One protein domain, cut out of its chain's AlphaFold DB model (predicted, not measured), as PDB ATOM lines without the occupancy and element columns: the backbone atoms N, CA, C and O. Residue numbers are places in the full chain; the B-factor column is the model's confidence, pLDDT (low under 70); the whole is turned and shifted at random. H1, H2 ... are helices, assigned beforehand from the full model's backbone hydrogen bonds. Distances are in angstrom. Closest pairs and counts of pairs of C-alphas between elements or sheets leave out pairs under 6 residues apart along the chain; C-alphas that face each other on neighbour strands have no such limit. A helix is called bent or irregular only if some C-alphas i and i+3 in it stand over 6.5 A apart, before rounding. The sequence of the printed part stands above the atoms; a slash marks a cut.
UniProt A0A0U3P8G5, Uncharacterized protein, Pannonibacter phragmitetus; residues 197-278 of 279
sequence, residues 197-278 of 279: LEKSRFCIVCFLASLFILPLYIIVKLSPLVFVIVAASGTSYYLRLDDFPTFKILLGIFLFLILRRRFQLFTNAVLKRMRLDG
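This is residues 197 to 278 of the 279 residues of an uncharacterized protein of Pannonibacter phragmitetus (UniProt A0A0U3P8G5). Two long helices form an open V, joined by a tight turn at one end; H1, bent but nearly straight, makes the length, and H2 folds back and spreads away from it. The printed part has 82 residues, H1 then H2, no named strand: all helix, extended, radius of gyration of the C-alphas 20.8 A, spans 69 by 33 by 11 A.

H1, residues 197 to 239, was assigned as one helix by its hydrogen bonds but is bent: C-alphas 221 and 224 are 6.8 A apart. Its arms, H1a, residues 197 to 221, and H1b, residues 224 to 239, stand at a shallow tilt of 23 degrees. H2 is residues 245 to 276. H1b and H2 are close but not clearly touching, the closest C-alphas, Tyr 238 and Lys 248, 7.4 A apart, opposite ways at a shallow tilt of 12 degrees. H1a and H2 are apart. Every O i to N i+4 pair is within hydrogen-bond range in H1b and H2; in H1a, 20 of 21.

H1a begins at C-alpha 197 (36.191, -50.540, -43.063) and is 35.2 A long, H1b 22.2 A. H2, 47.3 A, ends at C-alpha 276 (51.750, -42.304, -9.965).

The C-alphas farthest apart, Leu 197 and Asp 243, are 69.3 A apart. The printed part has no cut. Residues 197, 238 and 278 have pLDDT under 70.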
ATOM      1  N   LEU A 197      36.617 -49.589 -44.086       68.56
ATOM      2  CA  LEU A 197      36.191 -50.540 -43.063       68.56
ATOM      3  C   LEU A 197      36.944 -50.417 -41.729       68.56
ATOM      4  O   LEU A 197      36.308 -50.497 -40.684       68.56
ATOM      5  N   GLU A 198      38.259 -50.209 -41.715       73.75
ATOM      6  CA  GLU A 198      39.017 -50.042 -40.465       73.75
ATOM      7  C   GLU A 198      38.776 -48.669 -39.834       73.75
ATOM      8  O   GLU A 198      38.626 -48.589 -38.616       73.75
ATOM      9  N   LYS A 199      38.637 -47.606 -40.644       79.00
ATOM     10  CA  LYS A 199      38.175 -46.300 -40.134       79.00
ATOM     11  C   LYS A 199      36.776 -46.418 -39.536       79.00
ATOM     12  O   LYS A 199      36.547 -45.929 -38.439       79.00
ATOM     13  N   SER A 200      35.867 -47.112 -40.222       80.31
ATOM     14  CA  SER A 200      34.512 -47.363 -39.729       80.31
ATOM     15  C   SER A 200      34.525 -48.164 -38.426       80.31
ATOM     16  O   SER A 200      33.889 -47.759 -37.462       80.31
ATOM     17  N   ARG A 201      35.320 -49.238 -38.332       83.69
ATOM     18  CA  ARG A 201      35.467 -50.028 -37.098       83.69
ATOM     19  C   ARG A 201      36.018 -49.204 -35.942       83.69
ATOM     20  O   ARG A 201      35.471 -49.287 -34.850       83.69
ATOM     21  N   PHE A 202      37.049 -48.396 -36.177       82.69
ATOM     22  CA  PHE A 202      37.580 -47.498 -35.154       82.69
ATOM     23  C   PHE A 202      36.526 -46.472 -34.721       82.69
ATOM     24  O   PHE A 202      36.273 -46.332 -33.529       82.69
ATOM     25  N   CYS A 203      35.827 -45.840 -35.669       87.19
ATOM     26  CA  CYS A 203      34.729 -44.921 -35.369       87.19
ATOM     27  C   CYS A 203      33.593 -45.600 -34.591       87.19
ATOM     28  O   CYS A 203      33.100 -45.012 -33.638       87.19
ATOM     29  N   ILE A 204      33.206 -46.831 -34.939       91.62
ATOM     30  CA  ILE A 204      32.173 -47.601 -34.230       91.62
ATOM     31  C   ILE A 204      32.633 -47.930 -32.810       91.62
ATOM     32  O   ILE A 204      31.868 -47.736 -31.874       91.62
ATOM     33  N   VAL A 205      33.876 -48.383 -32.620       91.44
ATOM     34  CA  VAL A 205      34.419 -48.675 -31.285       91.44
ATOM     35  C   VAL A 205      34.495 -47.403 -30.442       91.44
ATOM     36  O   VAL A 205      34.050 -47.416 -29.299       91.44
ATOM     37  N   CYS A 206      34.982 -46.289 -30.993       87.81
ATOM     38  CA  CYS A 206      35.003 -44.998 -30.302       87.81
ATOM     39  C   CYS A 206      33.591 -44.491 -29.985       87.81
ATOM     40  O   CYS A 206      33.360 -43.978 -28.892       87.81
ATOM     41  N   PHE A 207      32.640 -44.664 -30.903       94.06
ATOM     42  CA  PHE A 207      31.245 -44.290 -30.703       94.06
ATOM     43  C   PHE A 207      30.600 -45.128 -29.595       94.06
ATOM     44  O   PHE A 207      30.049 -44.567 -28.651       94.06
ATOM     45  N   LEU A 208      30.748 -46.455 -29.635       92.62
ATOM     46  CA  LEU A 208      30.273 -47.352 -28.580       92.62
ATOM     47  C   LEU A 208      30.934 -47.023 -27.238       92.62
ATOM     48  O   LEU A 208      30.234 -46.868 -26.244       92.62
ATOM     49  N   ALA A 209      32.254 -46.824 -27.200       89.25
ATOM     50  CA  ALA A 209      32.949 -46.400 -25.988       89.25
ATOM     51  C   ALA A 209      32.393 -45.068 -25.457       89.25
ATOM     52  O   ALA A 209      32.160 -44.941 -24.256       89.25
ATOM     53  N   SER A 210      32.100 -44.100 -26.331       91.19
ATOM     54  CA  SER A 210      31.499 -42.825 -25.927       91.19
ATOM     55  C   SER A 210      30.088 -42.990 -25.351       91.19
ATOM     56  O   SER A 210      29.765 -42.327 -24.366       91.19
ATOM     57  N   LEU A 211      29.289 -43.931 -25.872       93.69
ATOM     58  CA  LEU A 211      27.960 -44.252 -25.344       93.69
ATOM     59  C   LEU A 211      28.005 -44.820 -23.922       93.69
ATOM     60  O   LEU A 211      27.036 -44.655 -23.194       93.69
ATOM     61  N   PHE A 212      29.107 -45.448 -23.505       88.56
ATOM     62  CA  PHE A 212      29.281 -45.932 -22.130       88.56
ATOM     63  C   PHE A 212      29.985 -44.914 -21.227       88.56
ATOM     64  O   PHE A 212      29.593 -44.725 -20.074       88.56
ATOM     65  N   ILE A 213      31.009 -44.228 -21.737       87.31
ATOM     66  CA  ILE A 213      31.818 -43.286 -20.953       87.31
ATOM     67  C   ILE A 213      31.019 -42.025 -20.613       87.31
ATOM     68  O   ILE A 213      31.099 -41.550 -19.482       87.31
ATOM     69  N   LEU A 214      30.227 -41.491 -21.550       90.31
ATOM     70  CA  LEU A 214      29.451 -40.268 -21.336       90.31
ATOM     71  C   LEU A 214      28.410 -40.403 -20.203       90.31
ATOM     72  O   LEU A 214      28.436 -39.569 -19.297       90.31
ATOM     73  N   PRO A 215      27.529 -41.425 -20.163       90.00
ATOM     74  CA  PRO A 215      26.586 -41.575 -19.056       90.00
ATOM     75  C   PRO A 215      27.290 -41.885 -17.737       90.00
ATOM     76  O   PRO A 215      26.888 -41.347 -16.710       90.00
ATOM     77  N   LEU A 216      28.370 -42.675 -17.740       84.06
ATOM     78  CA  LEU A 216      29.147 -42.924 -16.523       84.06
ATOM     79  C   LEU A 216      29.755 -41.622 -15.979       84.06
ATOM     80  O   LEU A 216      29.682 -41.350 -14.782       84.06
ATOM     81  N   TYR A 217      30.286 -40.777 -16.863       87.88
ATOM     82  CA  TYR A 217      30.787 -39.450 -16.517       87.88
ATOM     83  C   TYR A 217      29.681 -38.548 -15.946       87.88
ATOM     84  O   TYR A 217      29.887 -37.909 -14.912       87.88
ATOM     85  N   ILE A 218      28.494 -38.540 -16.563       87.56
ATOM     86  CA  ILE A 218      27.322 -37.796 -16.080       87.56
ATOM     87  C   ILE A 218      26.895 -38.296 -14.692       87.56
ATOM     88  O   ILE A 218      26.705 -37.482 -13.792       87.56
ATOM     89  N   ILE A 219      26.812 -39.612 -14.474       82.94
ATOM     90  CA  ILE A 219      26.459 -40.214 -13.176       82.94
ATOM     91  C   ILE A 219      27.465 -39.804 -12.096       82.94
ATOM     92  O   ILE A 219      27.070 -39.386 -11.007       82.94
ATOM     93  N   VAL A 220      28.765 -39.870 -12.395       80.94
ATOM     94  CA  VAL A 220      29.825 -39.473 -11.456       80.94
ATOM     95  C   VAL A 220      29.756 -37.978 -11.133       80.94
ATOM     96  O   VAL A 220      29.940 -37.592  -9.979       80.94
ATOM     97  N   LYS A 221      29.461 -37.122 -12.118       81.50
ATOM     98  CA  LYS A 221      29.356 -35.669 -11.914       81.50
ATOM     99  C   LYS A 221      28.060 -35.235 -11.229       81.50
ATOM    100  O   LYS A 221      28.097 -34.283 -10.454       81.50
ATOM    101  N   LEU A 222      26.944 -35.922 -11.470       83.56
ATOM    102  CA  LEU A 222      25.650 -35.631 -10.841       83.56
ATOM    103  C   LEU A 222      25.504 -36.264  -9.453       83.56
ATOM    104  O   LEU A 222      24.745 -35.752  -8.635       83.56
ATOM    105  N   SER A 223      26.256 -37.325  -9.152       82.31
ATOM    106  CA  SER A 223      26.299 -37.982  -7.838       82.31
ATOM    107  C   SER A 223      26.378 -37.015  -6.639       82.31
ATOM    108  O   SER A 223      25.584 -37.190  -5.712       82.31
ATOM    109  N   PRO A 224      27.280 -36.013  -6.595       78.25
ATOM    110  CA  PRO A 224      27.337 -35.070  -5.478       78.25
ATOM    111  C   PRO A 224      26.109 -34.155  -5.410       78.25
ATOM    112  O   PRO A 224      25.645 -33.851  -4.317       78.25
ATOM    113  N   LEU A 225      25.538 -33.758  -6.551       80.19
ATOM    114  CA  LEU A 225      24.350 -32.902  -6.595       80.19
ATOM    115  C   LEU A 225      23.102 -33.653  -6.113       80.19
ATOM    116  O   LEU A 225      22.365 -33.141  -5.273       80.19
ATOM    117  N   VAL A 226      22.914 -34.898  -6.559       78.94
ATOM    118  CA  VAL A 226      21.854 -35.785  -6.053       78.94
ATOM    119  C   VAL A 226      22.018 -36.012  -4.550       78.94
ATOM    120  O   VAL A 226      21.040 -35.947  -3.811       78.94
ATOM    121  N   PHE A 227      23.251 -36.208  -4.076       79.62
ATOM    122  CA  PHE A 227      23.529 -36.355  -2.649       79.62
ATOM    123  C   PHE A 227      23.139 -35.104  -1.847       79.62
ATOM    124  O   PHE A 227      22.501 -35.233  -0.806       79.62
ATOM    125  N   VAL A 228      23.458 -33.902  -2.338       79.69
ATOM    126  CA  VAL A 228      23.068 -32.636  -1.693       79.69
ATOM    127  C   VAL A 228      21.549 -32.465  -1.673       79.69
ATOM    128  O   VAL A 228      21.007 -32.099  -0.635       79.69
ATOM    129  N   ILE A 229      20.848 -32.775  -2.768       78.81
ATOM    130  CA  ILE A 229      19.379 -32.689  -2.827       78.81
ATOM    131  C   ILE A 229      18.738 -33.667  -1.841       78.81
ATOM    132  O   ILE A 229      17.843 -33.282  -1.094       78.81
ATOM    133  N   VAL A 230      19.200 -34.919  -1.792       79.94
ATOM    134  CA  VAL A 230      18.684 -35.918  -0.842       79.94
ATOM    135  C   VAL A 230      18.990 -35.510   0.598       79.94
ATOM    136  O   VAL A 230      18.117 -35.625   1.455       79.94
ATOM    137  N   ALA A 231      20.183 -34.978   0.870       78.44
ATOM    138  CA  ALA A 231      20.539 -34.463   2.188       78.44
ATOM    139  C   ALA A 231      19.656 -33.272   2.585       78.44
ATOM    140  O   ALA A 231      19.130 -33.258   3.693       78.44
ATOM    141  N   ALA A 232      19.425 -32.310   1.689       76.62
ATOM    142  CA  ALA A 232      18.583 -31.143   1.945       76.62
ATOM    143  C   ALA A 232      17.108 -31.526   2.150       76.62
ATOM    144  O   ALA A 232      16.491 -31.099   3.126       76.62
ATOM    145  N   SER A 233      16.561 -32.388   1.288       77.56
ATOM    146  CA  SER A 233      15.198 -32.917   1.418       77.56
ATOM    147  C   SER A 233      15.034 -33.720   2.705       77.56
ATOM    148  O   SER A 233      14.068 -33.513   3.435       77.56
ATOM    149  N   GLY A 234      16.013 -34.569   3.032       75.69
ATOM    150  CA  GLY A 234      16.071 -35.271   4.307       75.69
ATOM    151  C   GLY A 234      16.057 -34.285   5.469       75.69
ATOM    152  O   GLY A 234      15.209 -34.398   6.341       75.69
ATOM    153  N   THR A 235      16.924 -33.270   5.450       74.19
ATOM    154  CA  THR A 235      17.013 -32.247   6.510       74.19
ATOM    155  C   THR A 235      15.687 -31.501   6.695       74.19
ATOM    156  O   THR A 235      15.271 -31.279   7.827       74.19
ATOM    157  N   SER A 236      14.975 -31.184   5.610       77.50
ATOM    158  CA  SER A 236      13.645 -30.559   5.664       77.50
ATOM    159  C   SER A 236      12.589 -31.475   6.302       77.50
ATOM    160  O   SER A 236      11.833 -31.040   7.171       77.50
ATOM    161  N   TYR A 237      12.585 -32.768   5.954       77.31
ATOM    162  CA  TYR A 237      11.754 -33.769   6.636       77.31
ATOM    163  C   TYR A 237      12.144 -33.934   8.115       77.31
ATOM    164  O   TYR A 237      11.270 -34.055   8.970       77.31
ATOM    165  N   TYR A 238      13.440 -33.879   8.436       67.62
ATOM    166  CA  TYR A 238      13.954 -33.985   9.805       67.62
ATOM    167  C   TYR A 238      13.576 -32.796  10.684       67.62
ATOM    168  O   TYR A 238      13.320 -32.980  11.874       67.62
ATOM    169  N   LEU A 239      13.514 -31.591  10.121       72.62
ATOM    170  CA  LEU A 239      13.091 -30.396  10.848       72.62
ATOM    171  C   LEU A 239      11.600 -30.420  11.215       72.62
ATOM    172  O   LEU A 239      11.222 -29.713  12.136       72.62
ATOM    173  N   ARG A 240      10.770 -31.247  10.561       74.38
ATOM    174  CA  ARG A 240       9.344 -31.421  10.907       74.38
ATOM    175  C   ARG A 240       9.062 -32.484  11.973       74.38
ATOM    176  O   ARG A 240       7.946 -32.539  12.474       74.38
ATOM    177  N   LEU A 241      10.025 -33.345  12.299       70.62
ATOM    178  CA  LEU A 241       9.877 -34.363  13.345       70.62
ATOM    179  C   LEU A 241      10.306 -33.759  14.689       70.62
ATOM    180  O   LEU A 241      11.469 -33.875  15.074       70.62
ATOM    181  N   ASP A 242       9.408 -33.062  15.384       74.75
ATOM    182  CA  ASP A 242       9.731 -32.392  16.657       74.75
ATOM    183  C   ASP A 242       9.843 -33.339  17.860       74.75
ATOM    184  O   ASP A 242      10.495 -33.003  18.848       74.75
ATOM    185  N   ASP A 243       9.350 -34.570  17.746       77.88
ATOM    186  CA  ASP A 243       9.137 -35.428  18.917       77.88
ATOM    187  C   ASP A 243      10.378 -36.198  19.424       77.88
ATOM    188  O   ASP A 243      10.325 -36.800  20.495       77.88
ATOM    189  N   PHE A 244      11.522 -36.193  18.714       73.31
ATOM    190  CA  PHE A 244      12.677 -37.047  19.070       73.31
ATOM    191  C   PHE A 244      14.056 -36.359  18.922       73.31
ATOM    192  O   PHE A 244      14.763 -36.562  17.927       73.31
ATOM    193  N   PRO A 245      14.508 -35.579  19.925       76.06
ATOM    194  CA  PRO A 245      15.766 -34.822  19.863       76.06
ATOM    195  C   PRO A 245      17.029 -35.701  19.843       76.06
ATOM    196  O   PRO A 245      18.019 -35.359  19.196       76.06
ATOM    197  N   THR A 246      17.005 -36.866  20.492       75.50
ATOM    198  CA  THR A 246      18.140 -37.807  20.522       75.50
ATOM    199  C   THR A 246      18.408 -38.441  19.157       75.50
ATOM    200  O   THR A 246      19.565 -38.608  18.766       75.50
ATOM    201  N   PHE A 247      17.354 -38.725  18.388       73.81
ATOM    202  CA  PHE A 247      17.474 -39.274  17.037       73.81
ATOM    203  C   PHE A 247      18.122 -38.271  16.068       73.81
ATOM    204  O   PHE A 247      18.975 -38.656  15.266       73.81
ATOM    205  N   LYS A 248      17.804 -36.971  16.199       70.62
ATOM    206  CA  LYS A 248      18.416 -35.890  15.399       70.62
ATOM    207  C   LYS A 248      19.937 -35.831  15.584       70.62
ATOM    208  O   LYS A 248      20.672 -35.727  14.602       70.62
ATOM    209  N   ILE A 249      20.417 -35.951  16.822       77.50
ATOM    210  CA  ILE A 249      21.855 -35.915  17.141       77.50
ATOM    211  C   ILE A 249      22.570 -37.145  16.571       77.50
ATOM    212  O   ILE A 249      23.588 -37.006  15.890       77.50
ATOM    213  N   LEU A 250      22.027 -38.345  16.803       79.19
ATOM    214  CA  LEU A 250      22.627 -39.593  16.317       79.19
ATOM    215  C   LEU A 250      22.727 -39.621  14.792       79.19
ATOM    216  O   LEU A 250      23.756 -40.016  14.240       79.19
ATOM    217  N   LEU A 251      21.693 -39.148  14.104       75.75
ATOM    218  CA  LEU A 251      21.701 -39.084  12.654       75.75
ATOM    219  C   LEU A 251      22.655 -38.010  12.114       75.75
ATOM    220  O   LEU A 251      23.350 -38.263  11.132       75.75
ATOM    221  N   GLY A 252      22.729 -36.837  12.749       79.44
ATOM    222  CA  GLY A 252      23.693 -35.798  12.380       79.44
ATOM    223  C   GLY A 252      25.136 -36.302  12.473       79.44
ATOM    224  O   GLY A 252      25.923 -36.120  11.543       79.44
ATOM    225  N   ILE A 253      25.455 -37.036  13.543       79.50
ATOM    226  CA  ILE A 253      26.747 -37.714  13.708       79.50
ATOM    227  C   ILE A 253      26.949 -38.759  12.604       79.50
ATOM    228  O   ILE A 253      28.015 -38.810  11.990       79.50
ATOM    229  N   PHE A 254      25.933 -39.566  12.299       81.88
ATOM    230  CA  PHE A 254      26.016 -40.592  11.259       81.88
ATOM    231  C   PHE A 254      26.283 -40.002   9.861       81.88
ATOM    232  O   PHE A 254      27.194 -40.449   9.160       81.88
ATOM    233  N   LEU A 255      25.555 -38.949   9.476       78.69
ATOM    234  CA  LEU A 255      25.769 -38.206   8.229       78.69
ATOM    235  C   LEU A 255      27.170 -37.590   8.173       78.69
ATOM    236  O   LEU A 255      27.860 -37.725   7.159       78.69
ATOM    237  N   PHE A 256      27.619 -36.979   9.271       80.69
ATOM    238  CA  PHE A 256      28.964 -36.422   9.383       80.69
ATOM    239  C   PHE A 256      30.049 -37.491   9.189       80.69
ATOM    240  O   PHE A 256      31.016 -37.270   8.458       80.69
ATOM    241  N   LEU A 257      29.878 -38.682   9.770       83.50
ATOM    242  CA  LEU A 257      30.814 -39.796   9.605       83.50
ATOM    243  C   LEU A 257      30.852 -40.323   8.162       83.50
ATOM    244  O   LEU A 257      31.937 -40.611   7.648       83.50
ATOM    245  N   ILE A 258      29.705 -40.404   7.480       81.38
ATOM    246  CA  ILE A 258      29.640 -40.795   6.061       81.38
ATOM    247  C   ILE A 258      30.369 -39.774   5.182       81.38
ATOM    248  O   ILE A 258      31.192 -40.159   4.343       81.38
ATOM    249  N   LEU A 259      30.103 -38.483   5.396       78.50
ATOM    250  CA  LEU A 259      30.756 -37.379   4.688       78.50
ATOM    251  C   LEU A 259      32.273 -37.396   4.907       78.50
ATOM    252  O   LEU A 259      33.036 -37.363   3.939       78.50
ATOM    253  N   ARG A 260      32.719 -37.555   6.159       82.88
ATOM    254  CA  ARG A 260      34.141 -37.645   6.517       82.88
ATOM    255  C   ARG A 260      34.830 -38.828   5.833       82.88
ATOM    256  O   ARG A 260      35.918 -38.663   5.285       82.88
ATOM    257  N   ARG A 261      34.200 -40.009   5.815       86.81
ATOM    258  CA  ARG A 261      34.768 -41.214   5.180       86.81
ATOM    259  C   ARG A 261      34.864 -41.072   3.659       86.81
ATOM    260  O   ARG A 261      35.877 -41.452   3.073       86.81
ATOM    261  N   ARG A 262      33.842 -40.505   3.011       80.44
ATOM    262  CA  ARG A 262      33.845 -40.221   1.562       80.44
ATOM    263  C   ARG A 262      34.927 -39.207   1.189       80.44
ATOM    264  O   ARG A 262      35.639 -39.431   0.212       80.44
ATOM    265  N   PHE A 263      35.091 -38.152   1.987       81.12
ATOM    266  CA  PHE A 263      36.146 -37.157   1.788       81.12
ATOM    267  C   PHE A 263      37.545 -37.778   1.902       81.12
ATOM    268  O   PHE A 263      38.370 -37.577   1.018       81.12
ATOM    269  N   GLN A 264      37.785 -38.620   2.914       85.31
ATOM    270  CA  GLN A 264      39.064 -39.326   3.072       85.31
ATOM    271  C   GLN A 264      39.393 -40.263   1.900       85.31
ATOM    272  O   GLN A 264      40.540 -40.338   1.458       85.31
ATOM    273  N   LEU A 265      38.401 -40.986   1.374       85.12
ATOM    274  CA  LEU A 265      38.608 -41.848   0.205       85.12
ATOM    275  C   LEU A 265      38.949 -41.031  -1.043       85.12
ATOM    276  O   LEU A 265      39.819 -41.430  -1.817       85.12
ATOM    277  N   PHE A 266      38.307 -39.875  -1.213       82.00
ATOM    278  CA  PHE A 266      38.604 -38.959  -2.306       82.00
ATOM    279  C   PHE A 266      40.026 -38.395  -2.203       82.00
ATOM    280  O   PHE A 266      40.783 -38.489  -3.169       82.00
ATOM    281  N   THR A 267      40.434 -37.891  -1.034       85.94
ATOM    282  CA  THR A 267      41.795 -37.361  -0.834       85.94
ATOM    283  C   THR A 267      42.858 -38.430  -1.065       85.94
ATOM    284  O   THR A 267      43.856 -38.163  -1.731       85.94
ATOM    285  N   ASN A 268      42.626 -39.662  -0.602       87.19
ATOM    286  CA  ASN A 268      43.559 -40.770  -0.813       87.19
ATOM    287  C   ASN A 268      43.667 -41.171  -2.291       87.19
ATOM    288  O   ASN A 268      44.762 -41.476  -2.762       87.19
ATOM    289  N   ALA A 269      42.559 -41.152  -3.038       84.62
ATOM    290  CA  ALA A 269      42.572 -41.439  -4.471       84.62
ATOM    291  C   ALA A 269      43.328 -40.360  -5.266       84.62
ATOM    292  O   ALA A 269      44.108 -40.695  -6.157       84.62
ATOM    293  N   VAL A 270      43.146 -39.084  -4.914       82.56
ATOM    294  CA  VAL A 270      43.859 -37.958  -5.538       82.56
ATOM    295  C   VAL A 270      45.360 -38.027  -5.245       82.56
ATOM    296  O   VAL A 270      46.158 -37.983  -6.178       82.56
ATOM    297  N   LEU A 271      45.748 -38.232  -3.982       86.56
ATOM    298  CA  LEU A 271      47.154 -38.390  -3.579       86.56
ATOM    299  C   LEU A 271      47.829 -39.581  -4.267       86.56
ATOM    300  O   LEU A 271      48.968 -39.478  -4.717       86.56
ATOM    301  N   LYS A 272      47.126 -40.713  -4.385       90.75
ATOM    302  CA  LYS A 272      47.648 -41.897  -5.079       90.75
ATOM    303  C   LYS A 272      47.862 -41.633  -6.570       90.75
ATOM    304  O   LYS A 272      48.828 -42.142  -7.127       90.75
ATOM    305  N   ARG A 273      46.991 -40.839  -7.198       81.88
ATOM    306  CA  ARG A 273      47.124 -40.465  -8.610       81.88
ATOM    307  C   ARG A 273      48.291 -39.504  -8.838       81.88
ATOM    308  O   ARG A 273      49.113 -39.781  -9.697       81.88
ATOM    309  N   MET A 274      48.442 -38.478  -7.995       79.31
ATOM    310  CA  MET A 274      49.594 -37.563  -8.053       79.31
ATOM    311  C   MET A 274      50.933 -38.304  -7.902       79.31
ATOM    312  O   MET A 274      51.857 -38.053  -8.665       79.31
ATOM    313  N   ARG A 275      51.016 -39.290  -6.995       87.25
ATOM    314  CA  ARG A 275      52.229 -40.108  -6.817       87.25
ATOM    315  C   ARG A 275      52.550 -41.005  -8.024       87.25
ATOM    316  O   ARG A 275      53.717 -41.305  -8.244       87.25
ATOM    317  N   LEU A 276      51.545 -41.469  -8.770       85.00
ATOM    318  CA  LEU A 276      51.750 -42.304  -9.965       85.00
ATOM    319  C   LEU A 276      52.164 -41.482 -11.190       85.00
ATOM    320  O   LEU A 276      52.914 -41.988 -12.019       85.00
ATOM    321  N   ASP A 277      51.716 -40.230 -11.270       82.25
ATOM    322  CA  ASP A 277      52.032 -39.322 -12.375       82.25
ATOM    323  C   ASP A 277      53.393 -38.604 -12.196       82.25
ATOM    324  O   ASP A 277      53.803 -37.844 -13.068       82.25
ATOM    325  N   GLY A 278      54.122 -38.871 -11.100       66.81
ATOM    326  CA  GLY A 278      55.500 -38.402 -10.896       66.81
ATOM    327  C   GLY A 278      55.649 -36.891 -10.685       66.81
ATOM    328  O   GLY A 278      56.706 -36.346 -11.001       66.81
TER     329      GLY A 278